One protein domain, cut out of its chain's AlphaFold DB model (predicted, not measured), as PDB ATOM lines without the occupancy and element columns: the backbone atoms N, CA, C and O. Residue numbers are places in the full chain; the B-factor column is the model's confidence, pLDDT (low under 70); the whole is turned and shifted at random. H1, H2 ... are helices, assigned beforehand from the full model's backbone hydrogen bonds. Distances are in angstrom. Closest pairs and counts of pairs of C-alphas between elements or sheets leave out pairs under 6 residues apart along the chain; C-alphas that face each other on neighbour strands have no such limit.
ATOM      1  N   ASP A 229      19.817 -14.893  47.467       84.94
ATOM      2  CA  ASP A 229      20.104 -16.333  47.547       84.94
ATOM      3  C   ASP A 229      18.921 -17.191  47.091       84.94
ATOM      4  O   ASP A 229      19.090 -18.313  46.615       84.94
ATOM      5  N   SER A 230      17.707 -16.658  47.237       80.88
ATOM      6  CA  SER A 230      16.477 -17.323  46.807       80.88
ATOM      7  C   SER A 230      16.133 -17.067  45.336       80.88
ATOM      8  O   SER A 230      15.271 -17.748  44.771       80.88
ATOM      9  N   VAL A 231      16.814 -16.103  44.709       87.12
ATOM     10  CA  VAL A 231      16.603 -15.717  43.316       87.12
ATOM     11  C   VAL A 231      17.354 -16.684  42.409       87.12
ATOM     12  O   VAL A 231      18.503 -17.052  42.646       87.12
ATOM     13  N   ASN A 232      16.702 -17.103  41.327       90.44
ATOM     14  CA  ASN A 232      17.364 -17.937  40.337       90.44
ATOM     15  C   ASN A 232      18.505 -17.145  39.668       90.44
ATOM     16  O   ASN A 232      18.259 -16.119  39.028       90.44
ATOM     17  N   GLN A 233      19.738 -17.643  39.793       91.94
ATOM     18  CA  GLN A 233      20.949 -16.961  39.330       91.94
ATOM     19  C   GLN A 233      20.940 -16.646  37.832       91.94
ATOM     20  O   GLN A 233      21.561 -15.667  37.428       91.94
ATOM     21  N   PHE A 234      20.187 -17.386  37.006       93.31
ATOM     22  CA  PHE A 234      20.044 -17.047  35.590       93.31
ATOM     23  C   PHE A 234      19.483 -15.638  35.369       93.31
ATOM     24  O   PHE A 234      19.867 -14.995  34.404       93.31
ATOM     25  N   LEU A 235      18.650 -15.107  36.268       92.19
ATOM     26  CA  LEU A 235      18.150 -13.731  36.141       92.19
ATOM     27  C   LEU A 235      19.253 -12.698  36.341       92.19
ATOM     28  O   LEU A 235      19.272 -11.683  35.653       92.19
ATOM     29  N   LEU A 236      20.193 -12.979  37.244       93.69
ATOM     30  CA  LEU A 236      21.358 -12.128  37.469       93.69
ATOM     31  C   LEU A 236      22.310 -12.217  36.271       93.69
ATOM     32  O   LEU A 236      22.802 -11.199  35.794       93.69
ATOM     33  N   ILE A 237      22.493 -13.421  35.717       95.38
ATOM     34  CA  ILE A 237      23.266 -13.631  34.486       95.38
ATOM     35  C   ILE A 237      22.668 -12.863  33.312       95.38
ATOM     36  O   ILE A 237      23.419 -12.257  32.554       95.38
ATOM     37  N   VAL A 238      21.343 -12.831  33.163       94.69
ATOM     38  CA  VAL A 238      20.718 -12.090  32.064       94.69
ATOM     39  C   VAL A 238      21.010 -10.585  32.169       94.69
ATOM     40  O   VAL A 238      21.283  -9.964  31.147       94.69
ATOM     41  N   VAL A 239      21.033 -10.005  33.377       93.06
ATOM     42  CA  VAL A 239      21.439  -8.599  33.586       93.06
ATOM     43  C   VAL A 239      22.902  -8.385  33.206       93.06
ATOM     44  O   VAL A 239      23.230  -7.424  32.515       93.06
ATOM     45  N   VAL A 240      23.786  -9.298  33.615       95.38
ATOM     46  CA  VAL A 240      25.215  -9.222  33.278       95.38
ATOM     47  C   VAL A 240      25.429  -9.329  31.765       95.38
ATOM     48  O   VAL A 240      26.248  -8.602  31.204       95.38
ATOM     49  N   LEU A 241      24.671 -10.187  31.084       95.94
ATOM     50  CA  LEU A 241      24.695 -10.342  29.628       95.94
ATOM     51  C   LEU A 241      23.925  -9.238  28.883       95.94
ATOM     52  O   LEU A 241      23.935  -9.220  27.654       95.94
ATOM     53  N   ASP A 242      23.292  -8.291  29.577       94.19
ATOM     54  CA  ASP A 242      22.812  -7.073  28.934       94.19
ATOM     55  C   ASP A 242      23.989  -6.096  28.765       94.19
ATOM     56  O   ASP A 242      24.551  -5.613  29.757       94.19
ATOM     57  N   PRO A 243      24.373  -5.754  27.522       92.94
ATOM     58  CA  PRO A 243      25.528  -4.902  27.254       92.94
ATOM     59  C   PRO A 243      25.357  -3.459  27.749       92.94
ATOM     60  O   PRO A 243      26.334  -2.705  27.718       92.94
ATOM     61  N   ARG A 244      24.151  -3.050  28.166       90.50
ATOM     62  CA  ARG A 244      23.879  -1.746  28.791       90.50
ATOM     63  C   ARG A 244      24.191  -1.725  30.284       90.50
ATOM     64  O   ARG A 244      24.544  -0.673  30.805       90.50
ATOM     65  N   TYR A 245      24.054  -2.864  30.961       89.12
ATOM     66  CA  TYR A 245      24.066  -2.934  32.422       89.12
ATOM     67  C   TYR A 245      25.330  -3.609  32.943       89.12
ATOM     68  O   TYR A 245      26.092  -2.997  33.695       89.12
ATOM     69  N   LYS A 246      25.598  -4.834  32.483       89.94
ATOM     70  CA  LYS A 246      26.756  -5.628  32.903       89.94
ATOM     71  C   LYS A 246      26.834  -5.807  34.427       89.94
ATOM     72  O   LYS A 246      25.865  -5.607  35.158       89.94
ATOM     73  N   LEU A 247      27.995  -6.258  34.901       90.38
ATOM     74  CA  LEU A 247      28.227  -6.569  36.310       90.38
ATOM     75  C   LEU A 247      28.197  -5.319  37.207       90.38
ATOM     76  O   LEU A 247      27.706  -5.394  38.329       90.38
ATOM     77  N   ASP A 248      28.653  -4.173  36.697       86.88
ATOM     78  CA  ASP A 248      28.727  -2.926  37.468       86.88
ATOM     79  C   ASP A 248      27.336  -2.396  37.844       86.88
ATOM     80  O   ASP A 248      27.108  -2.021  38.993       86.88
ATOM     81  N   ASN A 249      26.374  -2.420  36.911       89.06
ATOM     82  CA  ASN A 249      24.997  -2.017  37.207       89.06
ATOM     83  C   ASN A 249      24.331  -2.963  38.213       89.06
ATOM     84  O   ASN A 249      23.622  -2.500  39.104       89.06
ATOM     85  N   LEU A 250      24.578  -4.272  38.093       88.44
ATOM     86  CA  LEU A 250      24.075  -5.243  39.060       88.44
ATOM     87  C   LEU A 250      24.632  -4.947  40.460       88.44
ATOM     88  O   LEU A 250      23.855  -4.832  41.401       88.44
ATOM     89  N   SER A 251      25.948  -4.761  40.585       89.50
ATOM     90  CA  SER A 251      26.610  -4.421  41.852       89.50
ATOM     91  C   SER A 251      26.028  -3.150  42.485       89.50
ATOM     92  O   SER A 251      25.681  -3.150  43.666       89.50
ATOM     93  N   MET A 252      25.820  -2.102  41.679       88.06
ATOM     94  CA  MET A 252      25.199  -0.848  42.118       88.06
ATOM     95  C   MET A 252      23.790  -1.069  42.693       88.06
ATOM     96  O   MET A 252      23.505  -0.622  43.799       88.06
ATOM     97  N   HIS A 253      22.920  -1.810  41.999       85.88
ATOM     98  CA  HIS A 253      21.566  -2.075  42.497       85.88
ATOM     99  C   HIS A 253      21.542  -2.986  43.731       85.88
ATOM    100  O   HIS A 253      20.674  -2.832  44.587       85.88
ATOM    101  N   ILE A 254      22.483  -3.930  43.858       87.44
ATOM    102  CA  ILE A 254      22.617  -4.735  45.082       87.44
ATOM    103  C   ILE A 254      23.017  -3.834  46.258       87.44
ATOM    104  O   ILE A 254      22.461  -3.991  47.343       87.44
ATOM    105  N   ALA A 255      23.921  -2.873  46.052       87.62
ATOM    106  CA  ALA A 255      24.297  -1.907  47.085       87.62
ATOM    107  C   ALA A 255      23.112  -1.029  47.526       87.62
ATOM    108  O   ALA A 255      22.954  -0.778  48.720       87.62
ATOM    109  N   ASP A 256      22.240  -0.637  46.591       84.88
ATOM    110  CA  ASP A 256      21.015   0.112  46.903       84.88
ATOM    111  C   ASP A 256      20.011  -0.717  47.731       84.88
ATOM    112  O   ASP A 256      19.364  -0.186  48.632       84.88
ATOM    113  N   LEU A 257      19.876  -2.022  47.446       81.62
ATOM    114  CA  LEU A 257      18.976  -2.923  48.185       81.62
ATOM    115  C   LEU A 257      19.506  -3.281  49.582       81.62
ATOM    116  O   LEU A 257      18.724  -3.449  50.518       81.62
ATOM    117  N   TYR A 258      20.824  -3.429  49.720       82.62
ATOM    118  CA  TYR A 258      21.497  -3.893  50.935       82.62
ATOM    119  C   TYR A 258      22.452  -2.821  51.464       82.62
ATOM    120  O   TYR A 258      23.668  -3.016  51.527       82.62
ATOM    121  N   VAL A 259      21.863  -1.685  51.842       79.81
ATOM    122  CA  VAL A 259      22.564  -0.504  52.363       79.81
ATOM    123  C   VAL A 259      23.550  -0.892  53.474       79.81
ATOM    124  O   VAL A 259      23.210  -1.660  54.374       79.81
ATOM    125  N   GLU A 260      24.770  -0.346  53.400       79.38
ATOM    126  CA  GLU A 260      25.869  -0.556  54.363       79.38
ATOM    127  C   GLU A 260      26.359  -2.016  54.497       79.38
ATOM    128  O   GLU A 260      26.990  -2.377  55.492       79.38
ATOM    129  N   ASN A 261      26.126  -2.867  53.490       87.81
ATOM    130  CA  ASN A 261      26.591  -4.257  53.485       87.81
ATOM    131  C   ASN A 261      27.553  -4.572  52.326       87.81
ATOM    132  O   ASN A 261      27.322  -5.481  51.526       87.81
ATOM    133  N   ASP A 262      28.669  -3.842  52.258       89.19
ATOM    134  CA  ASP A 262      29.695  -3.991  51.210       89.19
ATOM    135  C   ASP A 262      30.210  -5.433  51.072       89.19
ATOM    136  O   ASP A 262      30.497  -5.898  49.967       89.19
ATOM    137  N   ALA A 263      30.291  -6.169  52.187       92.19
ATOM    138  CA  ALA A 263      30.696  -7.571  52.189       92.19
ATOM    139  C   ALA A 263      29.709  -8.452  51.405       92.19
ATOM    140  O   ALA A 263      30.139  -9.259  50.582       92.19
ATOM    141  N   TYR A 264      28.400  -8.267  51.608       90.06
ATOM    142  CA  TYR A 264      27.364  -8.994  50.870       90.06
ATOM    143  C   TYR A 264      27.328  -8.598  49.391       90.06
ATOM    144  O   TYR A 264      27.213  -9.467  48.528       90.06
ATOM    145  N   VAL A 265      27.484  -7.304  49.082       90.06
ATOM    146  CA  VAL A 265      27.566  -6.813  47.694       90.06
ATOM    147  C   VAL A 265      28.737  -7.476  46.965       90.06
ATOM    148  O   VAL A 265      28.561  -8.006  45.864       90.06
ATOM    149  N   ALA A 266      29.917  -7.501  47.590       91.69
ATOM    150  CA  ALA A 266      31.106  -8.132  47.030       91.69
ATOM    151  C   ALA A 266      30.923  -9.648  46.865       91.69
ATOM    152  O   ALA A 266      31.170 -10.173  45.779       91.69
ATOM    153  N   GLU A 267      30.436 -10.342  47.900       94.19
ATOM    154  CA  GLU A 267      30.159 -11.784  47.864       94.19
ATOM    155  C   GLU A 267      29.212 -12.142  46.710       94.19
ATOM    156  O   GLU A 267      29.505 -13.038  45.918       94.19
ATOM    157  N   LYS A 268      28.097 -11.416  46.567       92.62
ATOM    158  CA  LYS A 268      27.105 -11.683  45.519       92.62
ATOM    159  C   LYS A 268      27.624 -11.355  44.131       92.62
ATOM    160  O   LYS A 268      27.413 -12.140  43.209       92.62
ATOM    161  N   THR A 269      28.336 -10.245  43.975       92.12
ATOM    162  CA  THR A 269      28.910  -9.845  42.683       92.12
ATOM    163  C   THR A 269      29.953 -10.857  42.204       92.12
ATOM    164  O   THR A 269      29.920 -11.272  41.044       92.12
ATOM    165  N   VAL A 270      30.837 -11.309  43.101       93.81
ATOM    166  CA  VAL A 270      31.811 -12.371  42.807       93.81
ATOM    167  C   VAL A 270      31.096 -13.681  42.498       93.81
ATOM    168  O   VAL A 270      31.370 -14.279  41.465       93.81
ATOM    169  N   GLY A 271      30.106 -14.077  43.302       94.44
ATOM    170  CA  GLY A 271      29.341 -15.303  43.072       94.44
ATOM    171  C   GLY A 271      28.628 -15.341  41.715       94.44
ATOM    172  O   GLY A 271      28.630 -16.375  41.050       94.44
ATOM    173  N   VAL A 272      28.063 -14.218  41.255       94.50
ATOM    174  CA  VAL A 272      27.451 -14.117  39.917       94.50
ATOM    175  C   VAL A 272      28.504 -14.230  38.816       94.50
ATOM    176  O   VAL A 272      28.278 -14.923  37.821       94.50
ATOM    177  N   LYS A 273      29.664 -13.585  38.988       94.31
ATOM    178  CA  LYS A 273      30.783 -13.695  38.046       94.31
ATOM    179  C   LYS A 273      31.289 -15.140  37.966       94.31
ATOM    180  O   LYS A 273      31.400 -15.672  36.866       94.31
ATOM    181  N   ASP A 274      31.510 -15.794  39.100       93.69
ATOM    182  CA  ASP A 274      31.951 -17.191  39.176       93.69
ATOM    183  C   ASP A 274      30.930 -18.144  38.544       93.69
ATOM    184  O   ASP A 274      31.299 -19.074  37.823       93.69
ATOM    185  N   PHE A 275      29.632 -17.887  38.740       93.12
ATOM    186  CA  PHE A 275      28.578 -18.647  38.076       93.12
ATOM    187  C   PHE A 275      28.605 -18.463  36.552       93.12
ATOM    188  O   PHE A 275      28.465 -19.448  35.824       93.12
ATOM    189  N   LEU A 276      28.859 -17.247  36.051       94.12
ATOM    190  CA  LEU A 276      29.048 -17.007  34.617       94.12
ATOM    191  C   LEU A 276      30.254 -17.784  34.065       94.12
ATOM    192  O   LEU A 276      30.133 -18.394  33.007       94.12
ATOM    193  N   PHE A 277      31.381 -17.825  34.786       92.44
ATOM    194  CA  PHE A 277      32.546 -18.637  34.402       92.44
ATOM    195  C   PHE A 277      32.237 -20.137  34.399       92.44
ATOM    196  O   PHE A 277      32.615 -20.840  33.461       92.44
ATOM    197  N   LYS A 278      31.506 -20.636  35.405       90.69
ATOM    198  CA  LYS A 278      31.051 -22.034  35.445       90.69
ATOM    199  C   LYS A 278      30.174 -22.358  34.236       90.69
ATOM    200  O   LYS A 278      30.385 -23.389  33.602       90.69
ATOM    201  N   LEU A 279      29.212 -21.492  33.905       90.00
ATOM    202  CA  LEU A 279      28.378 -21.652  32.711       90.00
ATOM    203  C   LEU A 279      29.226 -21.638  31.442       90.00
ATOM    204  O   LEU A 279      29.067 -22.519  30.608       90.00
ATOM    205  N   TYR A 280      30.162 -20.699  31.323       91.12
ATOM    206  CA  TYR A 280      31.066 -20.606  30.181       91.12
ATOM    207  C   TYR A 280      31.823 -21.907  29.920       91.12
ATOM    208  O   TYR A 280      31.748 -22.434  28.813       91.12
ATOM    209  N   GLY A 281      32.450 -22.492  30.945       88.81
ATOM    210  CA  GLY A 281      33.174 -23.758  30.796       88.81
ATOM    211  C   GLY A 281      32.292 -24.924  30.326       88.81
ATOM    212  O   GLY A 281      32.766 -25.818  29.629       88.81
ATOM    213  N   LEU A 282      30.992 -24.915  30.649       85.12
ATOM    214  CA  LEU A 282      30.051 -25.927  30.157       85.12
ATOM    215  C   LEU A 282      29.729 -25.754  28.670       85.12
ATOM    216  O   LEU A 282      29.546 -26.749  27.970       85.12
ATOM    217  N   TYR A 283      29.653 -24.516  28.184       87.12
ATOM    218  CA  TYR A 283      29.398 -24.234  26.770       87.12
ATOM    219  C   TYR A 283      30.653 -24.494  25.925       87.12
ATOM    220  O   TYR A 283      30.544 -25.147  24.888       87.12
ATOM    221  N   GLU A 284      31.833 -24.112  26.424       84.12
ATOM    222  CA  GLU A 284      33.130 -24.356  25.777       84.12
ATOM    223  C   GLU A 284      33.432 -25.859  25.626       84.12
ATOM    224  O   GLU A 284      33.882 -26.308  24.573       84.12
ATOM    225  N   ALA A 285      33.113 -26.674  26.640       76.69
ATOM    226  CA  ALA A 285      33.318 -28.127  26.614       76.69
ATOM    227  C   ALA A 285      32.423 -28.882  25.604       76.69
ATOM    228  O   ALA A 285      32.430 -30.114  25.566       76.69
ATOM    229  N   GLY A 286      31.640 -28.173  24.783       66.00
ATOM    230  CA  GLY A 286      30.867 -28.760  23.694       66.00
ATOM    231  C   GLY A 286      29.566 -29.429  24.130       66.00
ATOM    232  O   GLY A 286      28.945 -30.116  23.315       66.00
ATOM    233  N   PHE A 287      29.096 -29.203  25.368       54.91
ATOM    234  CA  PHE A 287      27.766 -29.675  25.766       54.91
ATOM    235  C   PHE A 287      26.701 -29.138  24.799       54.91
ATOM    236  O   PHE A 287      25.774 -29.868  24.459       54.91
ATOM    237  N   VAL A 288      26.849 -27.910  24.280       52.62
ATOM    238  CA  VAL A 288      26.005 -27.329  23.220       52.62
ATOM    239  C   VAL A 288      26.649 -27.545  21.850       52.62
ATOM    240  O   VAL A 288      27.292 -26.665  21.287       52.62
ATOM    241  N   TRP A 330      55.897 -11.384  10.349       66.38
ATOM    242  CA  TRP A 330      54.474 -11.091  10.506       66.38
ATOM    243  C   TRP A 330      53.712 -12.308  11.023       66.38
ATOM    244  O   TRP A 330      52.918 -12.157  11.939       66.38
ATOM    245  N   LYS A 331      54.021 -13.505  10.518       71.31
ATOM    246  CA  LYS A 331      53.452 -14.772  10.976       71.31
ATOM    247  C   LYS A 331      53.848 -15.073  12.421       71.31
ATOM    248  O   LYS A 331      52.958 -15.301  13.213       71.31
ATOM    249  N   ARG A 332      55.120 -14.892  12.798       71.00
ATOM    250  CA  ARG A 332      55.585 -14.952  14.198       71.00
ATOM    251  C   ARG A 332      54.957 -13.872  15.073       71.00
ATOM    252  O   ARG A 332      54.681 -14.138  16.220       71.00
ATOM    253  N   ARG A 333      54.686 -12.666  14.557       63.75
ATOM    254  CA  ARG A 333      53.939 -11.631  15.303       63.75
ATOM    255  C   ARG A 333      52.455 -11.945  15.456       63.75
ATOM    256  O   ARG A 333      51.852 -11.456  16.402       63.75
ATOM    257  N   GLN A 334      51.862 -12.659  14.505       56.47
ATOM    258  CA  GLN A 334      50.498 -13.167  14.614       56.47
ATOM    259  C   GLN A 334      50.472 -14.345  15.586       56.47
ATOM    260  O   GLN A 334      49.696 -14.300  16.516       56.47
ATOM    261  N   GLU A 335      51.416 -15.279  15.485       57.84
ATOM    262  CA  GLU A 335      51.615 -16.389  16.422       57.84
ATOM    263  C   GLU A 335      51.997 -15.902  17.831       57.84
ATOM    264  O   GLU A 335      51.545 -16.499  18.788       57.84
ATOM    265  N   ASP A 336      52.744 -14.801  17.994       55.34
ATOM    266  CA  ASP A 336      53.043 -14.164  19.290       55.34
ATOM    267  C   ASP A 336      51.822 -13.409  19.839       55.34
ATOM    268  O   ASP A 336      51.647 -13.320  21.049       55.34
ATOM    269  N   LYS A 337      50.963 -12.855  18.968       50.50
ATOM    270  CA  LYS A 337      49.665 -12.274  19.362       50.50
ATOM    271  C   LYS A 337      48.644 -13.353  19.714       50.50
ATOM    272  O   LYS A 337      47.856 -13.134  20.624       50.50
ATOM    273  N   ASP A 338      48.691 -14.487  19.030       42.62
ATOM    274  CA  ASP A 338      47.899 -15.676  19.318       42.62
ATOM    275  C   ASP A 338      48.464 -16.407  20.544       42.62
ATOM    276  O   ASP A 338      47.683 -16.975  21.286       42.62
ATOM    277  N   ALA A 339      49.781 -16.334  20.812       43.12
ATOM    278  CA  ALA A 339      50.454 -16.824  22.023       43.12
ATOM    279  C   ALA A 339      50.187 -15.941  23.253       43.12
ATOM    280  O   ALA A 339      50.275 -16.430  24.380       43.12
ATOM    281  N   VAL A 340      49.743 -14.688  23.061       44.91
ATOM    282  CA  VAL A 340      48.895 -13.973  24.038       44.91
ATOM    283  C   VAL A 340      47.482 -14.582  23.987       44.91
ATOM    284  O   VAL A 340      46.479 -13.914  23.737       44.91
ATOM    285  N   VAL A 341      47.430 -15.900  24.187       46.88
ATOM    286  CA  VAL A 341      46.235 -16.735  24.194       46.88
ATOM    287  C   VAL A 341      45.271 -16.185  25.250       46.88
ATOM    288  O   VAL A 341      45.540 -16.255  26.444       46.88
ATOM    289  N   LEU A 342      44.142 -15.664  24.765       53.81
ATOM    290  CA  LEU A 342      42.816 -15.683  25.391       53.81
ATOM    291  C   LEU A 342      42.695 -15.018  26.775       53.81
ATOM    292  O   LEU A 342      42.635 -15.684  27.804       53.81
ATOM    293  N   SER A 343      42.445 -13.703  26.806       58.12
ATOM    294  CA  SER A 343      41.488 -13.228  27.818       58.12
ATOM    295  C   SER A 343      40.163 -13.942  27.534       58.12
ATOM    296  O   SER A 343      39.666 -13.869  26.400       58.12
ATOM    297  N   HIS A 344      39.624 -14.673  28.518       75.75
ATOM    298  CA  HIS A 344      38.307 -15.309  28.411       75.75
ATOM    299  C   HIS A 344      37.313 -14.309  27.799       75.75
ATOM    300  O   HIS A 344      37.418 -13.105  28.045       75.75
ATOM    301  N   GLU A 345      36.341 -14.757  26.992       88.75
ATOM    302  CA  GLU A 345      35.323 -13.840  26.445       88.75
ATOM    303  C   GLU A 345      34.692 -12.964  27.530       88.75
ATOM    304  O   GLU A 345      34.457 -11.786  27.285       88.75
ATOM    305  N   ILE A 346      34.502 -13.514  28.734       89.38
ATOM    306  CA  ILE A 346      34.026 -12.797  29.922       89.38
ATOM    307  C   ILE A 346      34.947 -11.621  30.276       89.38
ATOM    308  O   ILE A 346      34.467 -10.502  30.454       89.38
ATOM    309  N   ASP A 347      36.263 -11.836  30.315       86.44
ATOM    310  CA  ASP A 347      37.256 -10.805  30.643       86.44
ATOM    311  C   ASP A 347      37.403  -9.744  29.546       86.44
ATOM    312  O   ASP A 347      37.936  -8.666  29.793       86.44
ATOM    313  N   ARG A 348      36.899 -10.015  28.337       88.19
ATOM    314  CA  ARG A 348      36.773  -9.019  27.261       88.19
ATOM    315  C   ARG A 348      35.421  -8.312  27.289       88.19
ATOM    316  O   ARG A 348      35.336  -7.118  27.034       88.19
ATOM    317  N   TYR A 349      34.349  -9.047  27.557       92.25
ATOM    318  CA  TYR A 349      32.984  -8.541  27.528       92.25
ATOM    319  C   TYR A 349      32.676  -7.641  28.725       92.25
ATOM    320  O   TYR A 349      32.075  -6.587  28.532       92.25
ATOM    321  N   LEU A 350      33.081  -8.008  29.945       89.44
ATOM    322  CA  LEU A 350      32.764  -7.216  31.136       89.44
ATOM    323  C   LEU A 350      33.389  -5.808  31.097       89.44
ATOM    324  O   LEU A 350      32.645  -4.860  31.338       89.44
ATOM    325  N   PRO A 351      34.674  -5.623  30.718       85.81
ATOM    326  CA  PRO A 351      35.293  -4.293  30.688       85.81
ATOM    327  C   PRO A 351      34.921  -3.439  29.469       85.81
ATOM    328  O   PRO A 351      35.203  -2.242  29.457       85.81
ATOM    329  N   ASP A 352      34.334  -4.029  28.420       83.56
ATOM    330  CA  ASP A 352      33.892  -3.276  27.241       83.56
ATOM    331  C   ASP A 352      32.950  -2.135  27.668       83.56
ATOM    332  O   ASP A 352      32.105  -2.313  28.547       83.56
ATOM    333  N   ALA A 353      33.027  -0.975  27.015       79.75
ATOM    334  CA  ALA A 353      32.158   0.148  27.361       79.75
ATOM    335  C   ALA A 353      30.671  -0.250  27.290       79.75
ATOM    336  O   ALA A 353      30.216  -0.818  26.286       79.75
ATOM    337  N   ALA A 354      29.927   0.057  28.356       78.44
ATOM    338  CA  ALA A 354      28.492  -0.179  28.409       78.44
ATOM    339  C   ALA A 354      27.790   0.568  27.268       78.44
ATOM    340  O   ALA A 354      28.161   1.686  26.892       78.44
ATOM    341  N   LYS A 355      26.786  -0.072  26.669       81.88
ATOM    342  CA  LYS A 355      25.974   0.570  25.636       81.88
ATOM    343  C   LYS A 355      25.042   1.588  26.274       81.88
ATOM    344  O   LYS A 355      24.528   1.379  27.365       81.88
ATOM    345  N   VAL A 369      24.562  -9.842  16.260       95.06
ATOM    346  CA  VAL A 369      25.637  -9.116  15.559       95.06
ATOM    347  C   VAL A 369      27.001  -9.334  16.221       95.06
ATOM    348  O   VAL A 369      28.019  -9.336  15.534       95.06
ATOM    349  N   ASN A 370      27.043  -9.536  17.540       94.25
ATOM    350  CA  ASN A 370      28.286  -9.724  18.293       94.25
ATOM    351  C   ASN A 370      28.651 -11.200  18.523       94.25
ATOM    352  O   ASN A 370      29.682 -11.472  19.136       94.25
ATOM    353  N   ALA A 371      27.876 -12.150  17.991       93.19
ATOM    354  CA  ALA A 371      28.109 -13.582  18.170       93.19
ATOM    355  C   ALA A 371      29.465 -14.040  17.617       93.19
ATOM    356  O   ALA A 371      30.081 -14.935  18.175       93.19
ATOM    357  N   SER A 372      29.993 -13.400  16.568       90.44
ATOM    358  CA  SER A 372      31.345 -13.704  16.077       90.44
ATOM    359  C   SER A 372      32.455 -13.175  16.992       90.44
ATOM    360  O   SER A 372      33.581 -13.660  16.931       90.44
ATOM    361  N   LYS A 373      32.167 -12.146  17.803       90.69
ATOM    362  CA  LYS A 373      33.105 -11.571  18.780       90.69
ATOM    363  C   LYS A 373      33.099 -12.366  20.091       90.69
ATOM    364  O   LYS A 373      34.153 -12.479  20.717       90.69
ATOM    365  N   TYR A 374      31.934 -12.886  20.473       92.81
ATOM    366  CA  TYR A 374      31.696 -13.623  21.715       92.81
ATOM    367  C   TYR A 374      30.857 -14.897  21.473       92.81
ATOM    368  O   TYR A 374      29.688 -14.930  21.866       92.81
ATOM    369  N   PRO A 375      31.371 -15.905  20.748       92.06
ATOM    370  CA  PRO A 375      30.592 -17.085  20.372       92.06
ATOM    371  C   PRO A 375      29.997 -17.853  21.556       92.06
ATOM    372  O   PRO A 375      28.809 -18.192  21.514       92.06
ATOM    373  N   ASP A 376      30.765 -18.089  22.617       91.94
ATOM    374  CA  ASP A 376      30.292 -18.876  23.760       91.94
ATOM    375  C   ASP A 376      29.322 -18.067  24.631       91.94
ATOM    376  O   ASP A 376      28.252 -18.558  25.000       91.94
ATOM    377  N   LEU A 377      29.626 -16.791  24.902       94.94
ATOM    378  CA  LEU A 377      28.693 -15.915  25.620       94.94
ATOM    379  C   LEU A 377      27.400 -15.693  24.840       94.94
ATOM    380  O   LEU A 377      26.338 -15.616  25.450       94.94
ATOM    381  N   ALA A 378      27.460 -15.617  23.509       95.56
ATOM    382  CA  ALA A 378      26.272 -15.507  22.675       95.56
ATOM    383  C   ALA A 378      25.413 -16.776  22.754       95.56
ATOM    384  O   ALA A 378      24.188 -16.676  22.809       95.56
ATOM    385  N   ALA A 379      26.025 -17.961  22.826       94.06
ATOM    386  CA  ALA A 379      25.294 -19.204  23.050       94.06
ATOM    387  C   ALA A 379      24.610 -19.229  24.430       94.06
ATOM    388  O   ALA A 379      23.436 -19.590  24.513       94.06
ATOM    389  N   ILE A 380      25.291 -18.773  25.489       95.12
ATOM    390  CA  ILE A 380      24.686 -18.627  26.827       95.12
ATOM    391  C   ILE A 380      23.542 -17.613  26.784       95.12
ATOM    392  O   ILE A 380      22.443 -17.913  27.245       95.12
ATOM    393  N   ALA A 381      23.779 -16.429  26.210       96.56
ATOM    394  CA  ALA A 381      22.797 -15.355  26.090       96.56
ATOM    395  C   ALA A 381      21.530 -15.840  25.383       96.56
ATOM    396  O   ALA A 381      20.429 -15.592  25.866       96.56
ATOM    397  N   ARG A 382      21.679 -16.588  24.285       95.44
ATOM    398  CA  ARG A 382      20.568 -17.182  23.538       95.44
ATOM    399  C   ARG A 382      19.703 -18.101  24.406       95.44
ATOM    400  O   ARG A 382      18.481 -18.051  24.309       95.44
ATOM    401  N   ASP A 383      20.300 -18.899  25.283       94.06
ATOM    402  CA  ASP A 383      19.523 -19.815  26.120       94.06
ATOM    403  C   ASP A 383      18.893 -19.096  27.326       94.06
ATOM    404  O   ASP A 383      17.721 -19.319  27.636       94.06
ATOM    405  N   VAL A 384      19.622 -18.185  27.987       95.19
ATOM    406  CA  VAL A 384      19.102 -17.488  29.180       95.19
ATOM    407  C   VAL A 384      18.080 -16.395  28.844       95.19
ATOM    408  O   VAL A 384      17.135 -16.187  29.602       95.19
ATOM    409  N   LEU A 385      18.211 -15.714  27.698       95.31
ATOM    410  CA  LEU A 385      17.255 -14.687  27.258       95.31
ATOM    411  C   LEU A 385      15.914 -15.289  26.827       95.31
ATOM    412  O   LEU A 385      14.892 -14.605  26.877       95.31
ATOM    413  N   ALA A 386      15.907 -16.565  26.433       94.44
ATOM    414  CA  ALA A 386      14.696 -17.290  26.076       94.44
ATOM    415  C   ALA A 386      13.865 -17.728  27.296       94.44
ATOM    416  O   ALA A 386      12.726 -18.164  27.117       94.44
TER     417      ALA A 386
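This is residues 229 to 288, 330 to 355 and 369 to 386 of the 394 residues of the protein "zinc finger BED domain-containing protein RICESLEEPER 1-like" of Prunus avium (UniProt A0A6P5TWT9). Long H3 has H2 beside it as a hairpin, with H1 and H6 crossing it; residues 330 to 343, with H4, stick out. The printed part has 104 residues with six named helices, H1 to H6, and no named strand: all helix. It is only just loose, close to compact, radius of gyration of the C-alphas 15.8 A, spanning 54 by 27 by 24 A.

H1, residues 233 to 240, begins at C-alpha (20.949, -16.961, 39.330). H2 is 246 to 257, H3 262 to 284, 32.8 A long, H4 330 to 339, H5 345 to 349. H6, 375 to 385, ends at (17.255, -14.687, 27.258).

H2 touches H3, closest C-alphas Ala 255 and Val 265, 5.9 A. H6 touches residues 279 to 284 alone of H3, closest C-alphas Asp 376 and Tyr 283, 6.2 A. H5 only just touches H6, 3 pairs within 8 A. Every helix's O i to N i+4 pairs are within hydrogen-bond range.

Cuts leave 35.2 A between C-alphas 288 and 330, 14.0 A between 355 and 369. pLDDT is under 70 at 286 to 288, 330, 333 to 343.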